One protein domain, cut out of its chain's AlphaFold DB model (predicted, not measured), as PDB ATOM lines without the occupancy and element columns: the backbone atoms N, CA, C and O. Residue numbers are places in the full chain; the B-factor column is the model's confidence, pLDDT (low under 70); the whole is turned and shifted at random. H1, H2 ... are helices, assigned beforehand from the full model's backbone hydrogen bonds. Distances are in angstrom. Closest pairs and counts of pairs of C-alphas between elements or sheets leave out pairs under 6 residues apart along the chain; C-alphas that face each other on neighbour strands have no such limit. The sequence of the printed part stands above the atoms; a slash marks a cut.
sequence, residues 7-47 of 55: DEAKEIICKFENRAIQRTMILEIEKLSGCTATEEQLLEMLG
ATOM      1  N   ASP A   7      35.284  22.904  42.403       90.44
ATOM      2  CA  ASP A   7      35.360  24.355  42.226       90.44
ATOM      3  C   ASP A   7      34.100  25.066  42.731       90.44
ATOM      4  O   ASP A   7      34.211  26.054  43.456       90.44
ATOM      5  N   GLU A   8      32.907  24.520  42.473       91.50
ATOM      6  CA  GLU A   8      31.659  25.035  43.054       91.50
ATOM      7  C   GLU A   8      31.692  24.957  44.591       91.50
ATOM      8  O   GLU A   8      31.257  25.881  45.282       91.50
ATOM      9  N   ALA A   9      32.265  23.886  45.152       92.25
ATOM     10  CA  ALA A   9      32.462  23.767  46.593       92.25
ATOM     11  C   ALA A   9      33.403  24.858  47.137       92.25
ATOM     12  O   ALA A   9      33.089  25.482  48.157       92.25
ATOM     13  N   LYS A  10      34.519  25.143  46.448       94.38
ATOM     14  CA  LYS A  10      35.443  26.235  46.811       94.38
ATOM     15  C   LYS A  10      34.752  27.600  46.750       94.38
ATOM     16  O   LYS A  10      34.921  28.393  47.674       94.38
ATOM     17  N   GLU A  11      33.940  27.872  45.726       95.38
ATOM     18  CA  GLU A  11      33.182  29.128  45.614       95.38
ATOM     19  C   GLU A  11      32.211  29.329  46.783       95.38
ATOM     20  O   GLU A  11      32.147  30.418  47.363       95.38
ATOM     21  N   ILE A  12      31.482  28.279  47.174       94.81
ATOM     22  CA  ILE A  12      30.567  28.323  48.323       94.81
ATOM     23  C   ILE A  12      31.343  28.616  49.611       94.81
ATOM     24  O   ILE A  12      30.941  29.489  50.382       94.81
ATOM     25  N   ILE A  13      32.469  27.937  49.835       96.38
ATOM     26  CA  ILE A  13      33.328  28.179  51.003       96.38
ATOM     27  C   ILE A  13      33.790  29.638  51.028       96.38
ATOM     28  O   ILE A  13      33.631  30.309  52.048       96.38
ATOM     29  N   CYS A  14      34.283  30.151  49.898       95.69
ATOM     30  CA  CYS A  14      34.728  31.537  49.769       95.69
ATOM     31  C   CYS A  14      33.613  32.555  50.030       95.69
ATOM     32  O   CYS A  14      33.878  33.647  50.527       95.69
ATOM     33  N   LYS A  15      32.362  32.209  49.709       96.94
ATOM     34  CA  LYS A  15      31.206  33.089  49.900       96.94
ATOM     35  C   LYS A  15      30.743  33.179  51.355       96.94
ATOM     36  O   LYS A  15      30.259  34.235  51.763       96.94
ATOM     37  N   PHE A  16      30.835  32.090  52.116       97.44
ATOM     38  CA  PHE A  16      30.191  31.991  53.433       97.44
ATOM     39  C   PHE A  16      31.156  31.918  54.618       97.44
ATOM     40  O   PHE A  16      30.759  32.262  55.731       97.44
ATOM     41  N   GLU A  17      32.405  31.507  54.417       97.62
ATOM     42  CA  GLU A  17      33.407  31.440  55.477       97.62
ATOM     43  C   GLU A  17      34.522  32.444  55.203       97.62
ATOM     44  O   GLU A  17      35.130  32.404  54.145       97.62
ATOM     45  N   ASN A  18      34.818  33.322  56.161       95.12
ATOM     46  CA  ASN A  18      35.822  34.389  56.024       95.12
ATOM     47  C   ASN A  18      36.918  34.330  57.102       95.12
ATOM     48  O   ASN A  18      37.789  35.196  57.166       95.12
ATOM     49  N   ARG A  19      36.885  33.327  57.987       98.06
ATOM     50  CA  ARG A  19      37.913  33.103  59.012       98.06
ATOM     51  C   ARG A  19      39.087  32.319  58.431       98.06
ATOM     52  O   ARG A  19      39.009  31.736  57.354       98.06
ATOM     53  N   ALA A  20      40.167  32.220  59.204       95.19
ATOM     54  CA  ALA A  20      41.368  31.473  58.819       95.19
ATOM     55  C   ALA A  20      41.092  30.009  58.410       95.19
ATOM     56  O   ALA A  20      41.800  29.473  57.559       95.19
ATOM     57  N   ILE A  21      40.037  29.389  58.958       97.38
ATOM     58  CA  ILE A  21      39.631  28.015  58.630       97.38
ATOM     59  C   ILE A  21      39.241  27.832  57.154       97.38
ATOM     60  O   ILE A  21      39.396  26.732  56.632       97.38
ATOM     61  N   GLN A  22      38.827  28.897  56.456       97.81
ATOM     62  CA  GLN A  22      38.504  28.871  55.025       97.81
ATOM     63  C   GLN A  22      39.641  28.248  54.201       97.81
ATOM     64  O   GLN A  22      39.418  27.363  53.378       97.81
ATOM     65  N   ARG A  23      40.885  28.667  54.468       95.69
ATOM     66  CA  ARG A  23      42.074  28.181  53.753       95.69
ATOM     67  C   ARG A  23      42.313  26.697  53.996       95.69
ATOM     68  O   ARG A  23      42.687  25.986  53.072       95.69
ATOM     69  N   THR A  24      42.075  26.234  55.223       97.00
ATOM     70  CA  THR A  24      42.152  24.810  55.562       97.00
ATOM     71  C   THR A  24      41.086  24.021  54.812       97.00
ATOM     72  O   THR A  24      41.413  23.003  54.222       97.00
ATOM     73  N   MET A  25      39.841  24.507  54.754       96.94
ATOM     74  CA  MET A  25      38.769  23.832  54.013       96.94
ATOM     75  C   MET A  25      39.091  23.706  52.518       96.94
ATOM     76  O   MET A  25      38.907  22.637  51.946       96.94
ATOM     77  N   ILE A  26      39.621  24.768  51.902       95.44
ATOM     78  CA  ILE A  26      40.061  24.740  50.498       95.44
ATOM     79  C   ILE A  26      41.201  23.731  50.311       95.44
ATOM     80  O   ILE A  26      41.150  22.918  49.393       95.44
ATOM     81  N   LEU A  27      42.202  23.744  51.197       94.62
ATOM     82  CA  LEU A  27      43.330  22.814  51.131       94.62
ATOM     83  C   LEU A  27      42.882  21.349  51.230       94.62
ATOM     84  O   LEU A  27      43.428  20.501  50.531       94.62
ATOM     85  N   GLU A  28      41.906  21.039  52.081       94.50
ATOM     86  CA  GLU A  28      41.379  19.676  52.188       94.50
ATOM     87  C   GLU A  28      40.634  19.240  50.917       94.50
ATOM     88  O   GLU A  28      40.758  18.082  50.530       94.50
ATOM     89  N   ILE A  29      39.944  20.150  50.214       92.69
ATOM     90  CA  ILE A  29      39.346  19.847  48.899       92.69
ATOM     91  C   ILE A  29      40.428  19.538  47.860       92.69
ATOM     92  O   ILE A  29      40.301  18.562  47.130       92.69
ATOM     93  N   GLU A  30      41.500  20.331  47.805       90.06
ATOM     94  CA  GLU A  30      42.622  20.128  46.868       90.06
ATOM     95  C   GLU A  30      43.368  18.801  47.106       90.06
ATOM     96  O   GLU A  30      43.957  18.236  46.187       90.06
ATOM     97  N   LYS A  31      43.348  18.284  48.341       90.69
ATOM     98  CA  LYS A  31      43.950  16.989  48.691       90.69
ATOM     99  C   LYS A  31      43.103  15.788  48.289       90.69
ATOM    100  O   LYS A  31      43.618  14.669  48.314       90.69
ATOM    101  N   LEU A  32      41.822  15.978  47.969       87.44
ATOM    102  CA  LEU A  32      40.994  14.885  47.474       87.44
ATOM    103  C   LEU A  32      41.602  14.414  46.155       87.44
ATOM    104  O   LEU A  32      41.715  15.185  45.204       87.44
ATOM    105  N   SER A  33      42.020  13.148  46.100       73.50
ATOM    106  CA  SER A  33      42.511  12.551  44.863       73.50
ATOM    107  C   SER A  33      41.405  12.668  43.823       73.50
ATOM    108  O   SER A  33      40.355  12.037  43.979       73.50
ATOM    109  N   GLY A  34      41.619  13.514  42.812       69.50
ATOM    110  CA  GLY A  34      40.646  13.745  41.755       69.50
ATOM    111  C   GLY A  34      40.198  12.413  41.167       69.50
ATOM    112  O   GLY A  34      41.014  11.645  40.666       69.50
ATOM    113  N   CYS A  35      38.905  12.128  41.274       72.69
ATOM    114  CA  CYS A  35      38.280  11.009  40.594       72.69
ATOM    115  C   CYS A  35      37.479  11.585  39.434       72.69
ATOM    116  O   CYS A  35      36.755  12.570  39.609       72.69
ATOM    117  N   THR A  36      37.615  10.996  38.250       78.81
ATOM    118  CA  THR A  36      36.744  11.331  37.129       78.81
ATOM    119  C   THR A  36      35.321  10.939  37.516       78.81
ATOM    120  O   THR A  36      35.065   9.779  37.839       78.81
ATOM    121  N   ALA A  37      34.410  11.908  37.526       81.81
ATOM    122  CA  ALA A  37      33.002  11.643  37.785       81.81
ATOM    123  C   ALA A  37      32.444  10.688  36.716       81.81
ATOM    124  O   ALA A  37      32.822  10.777  35.544       81.81
ATOM    125  N   THR A  38      31.551   9.777  37.115       85.75
ATOM    126  CA  THR A  38      30.793   8.971  36.145       85.75
ATOM    127  C   THR A  38      29.843   9.861  35.343       85.75
ATOM    128  O   THR A  38      29.570  11.000  35.728       85.75
ATOM    129  N   GLU A  39      29.311   9.352  34.233       83.75
ATOM    130  CA  GLU A  39      28.343  10.088  33.413       83.75
ATOM    131  C   GLU A  39      27.105  10.502  34.227       83.75
ATOM    132  O   GLU A  39      26.663  11.646  34.154       83.75
ATOM    133  N   GLU A  40      26.604   9.621  35.096       83.56
ATOM    134  CA  GLU A  40      25.470   9.910  35.979       83.56
ATOM    135  C   GLU A  40      25.802  11.006  36.994       83.56
ATOM    136  O   GLU A  40      24.988  11.894  37.246       83.56
ATOM    137  N   GLN A  41      27.011  10.970  37.559       84.38
ATOM    138  CA  GLN A  41      27.468  11.984  38.505       84.38
ATOM    139  C   GLN A  41      27.650  13.338  37.819       84.38
ATOM    140  O   GLN A  41      27.256  14.359  38.378       84.38
ATOM    141  N   LEU A  42      28.183  13.359  36.594       82.75
ATOM    142  CA  LEU A  42      28.281  14.570  35.781       82.75
ATOM    143  C   LEU A  42      26.896  15.156  35.499       82.75
ATOM    144  O   LEU A  42      26.701  16.354  35.703       82.75
ATOM    145  N   LEU A  43      25.929  14.328  35.096       83.06
ATOM    146  CA  LEU A  43      24.543  14.754  34.879       83.06
ATOM    147  C   LEU A  43      23.912  15.319  36.158       83.06
ATOM    148  O   LEU A  43      23.237  16.345  36.108       83.06
ATOM    149  N   GLU A  44      24.162  14.710  37.317       83.81
ATOM    150  CA  GLU A  44      23.651  15.209  38.599       83.81
ATOM    151  C   GLU A  44      24.297  16.547  39.010       83.81
ATOM    152  O   GLU A  44      23.601  17.453  39.478       83.81
ATOM    153  N   MET A  45      25.611  16.697  38.801       84.06
ATOM    154  CA  MET A  45      26.353  17.932  39.085       84.06
ATOM    155  C   MET A  45      25.912  19.078  38.167       84.06
ATOM    156  O   MET A  45      25.636  20.190  38.625       84.06
ATOM    157  N   LEU A  46      25.801  18.809  36.866       78.69
ATOM    158  CA  LEU A  46      25.429  19.799  35.852       78.69
ATOM    159  C   LEU A  46      23.929  20.123  35.890       78.69
ATOM    160  O   LEU A  46      23.522  21.242  35.557       78.69
ATOM    161  N   GLY A  47      23.101  19.185  36.351       75.69
ATOM    162  CA  GLY A  47      21.648  19.302  36.338       75.69
ATOM    163  C   GLY A  47      21.140  19.539  34.914       75.69
ATOM    164  O   GLY A  47      21.334  18.709  34.036       75.69
TER     165      GLY A  47
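What this domain is: This is residues 7 to 47 of the 55 residues of an uncharacterized protein of Clostridium scindens (strain ATCC 35704 / DSM 5676 / VPI 13733 / 19) (UniProt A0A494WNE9). Going along the printed part from Asp 7, you meet a helical hairpin, H1 and H2 side by side, and then an arm, residues 31 to 36, that leads away to a third helix, H3, touching neither of them. The whole is flat and loose, with spans of 36 by 22 by 8 A and a radius of gyration of the C-alphas of 12.4 A. The printed part has 41 residues, with three named helices in the order H1, H2, H3 and no named strand; its class is all helix.

How they stand to each other: Look first at H1, residues 7 to 16, and H2, residues 21 to 30, a hairpin joined by a tight link. They touch, closest at the C-alphas of Lys 10 and Ile 26, 6.1 A apart. They run opposite ways at a shallow tilt of 5 degrees. H3, residues 39 to 46, is apart from both. In H1, H2 and H3 every O i to N i+4 pair is within hydrogen-bond range.

Where its parts are: Find C-alpha 7 at (35.360, 24.355, 42.226); from there H1 runs 14.5 A to C-alpha 16. H2 also spans 14.5 A, from C-alpha 21 at (39.631, 28.015, 58.630). H3 spans 10.4 A and ends at C-alpha 46, at (25.429, 19.799, 35.852).

The domain as a whole: The C-alphas of Arg 19 and Glu 39 are the two farthest apart, at 35.7 A. The printed part has no cut, and the link from H2 to H3 is short, with 8 residues. Residues 31 to 36 stand free, as do residues 38 to 44, of which 39 to 44 belong to H3. The mean pLDDT of the printed part is 89.3, and residue 34 is under 70.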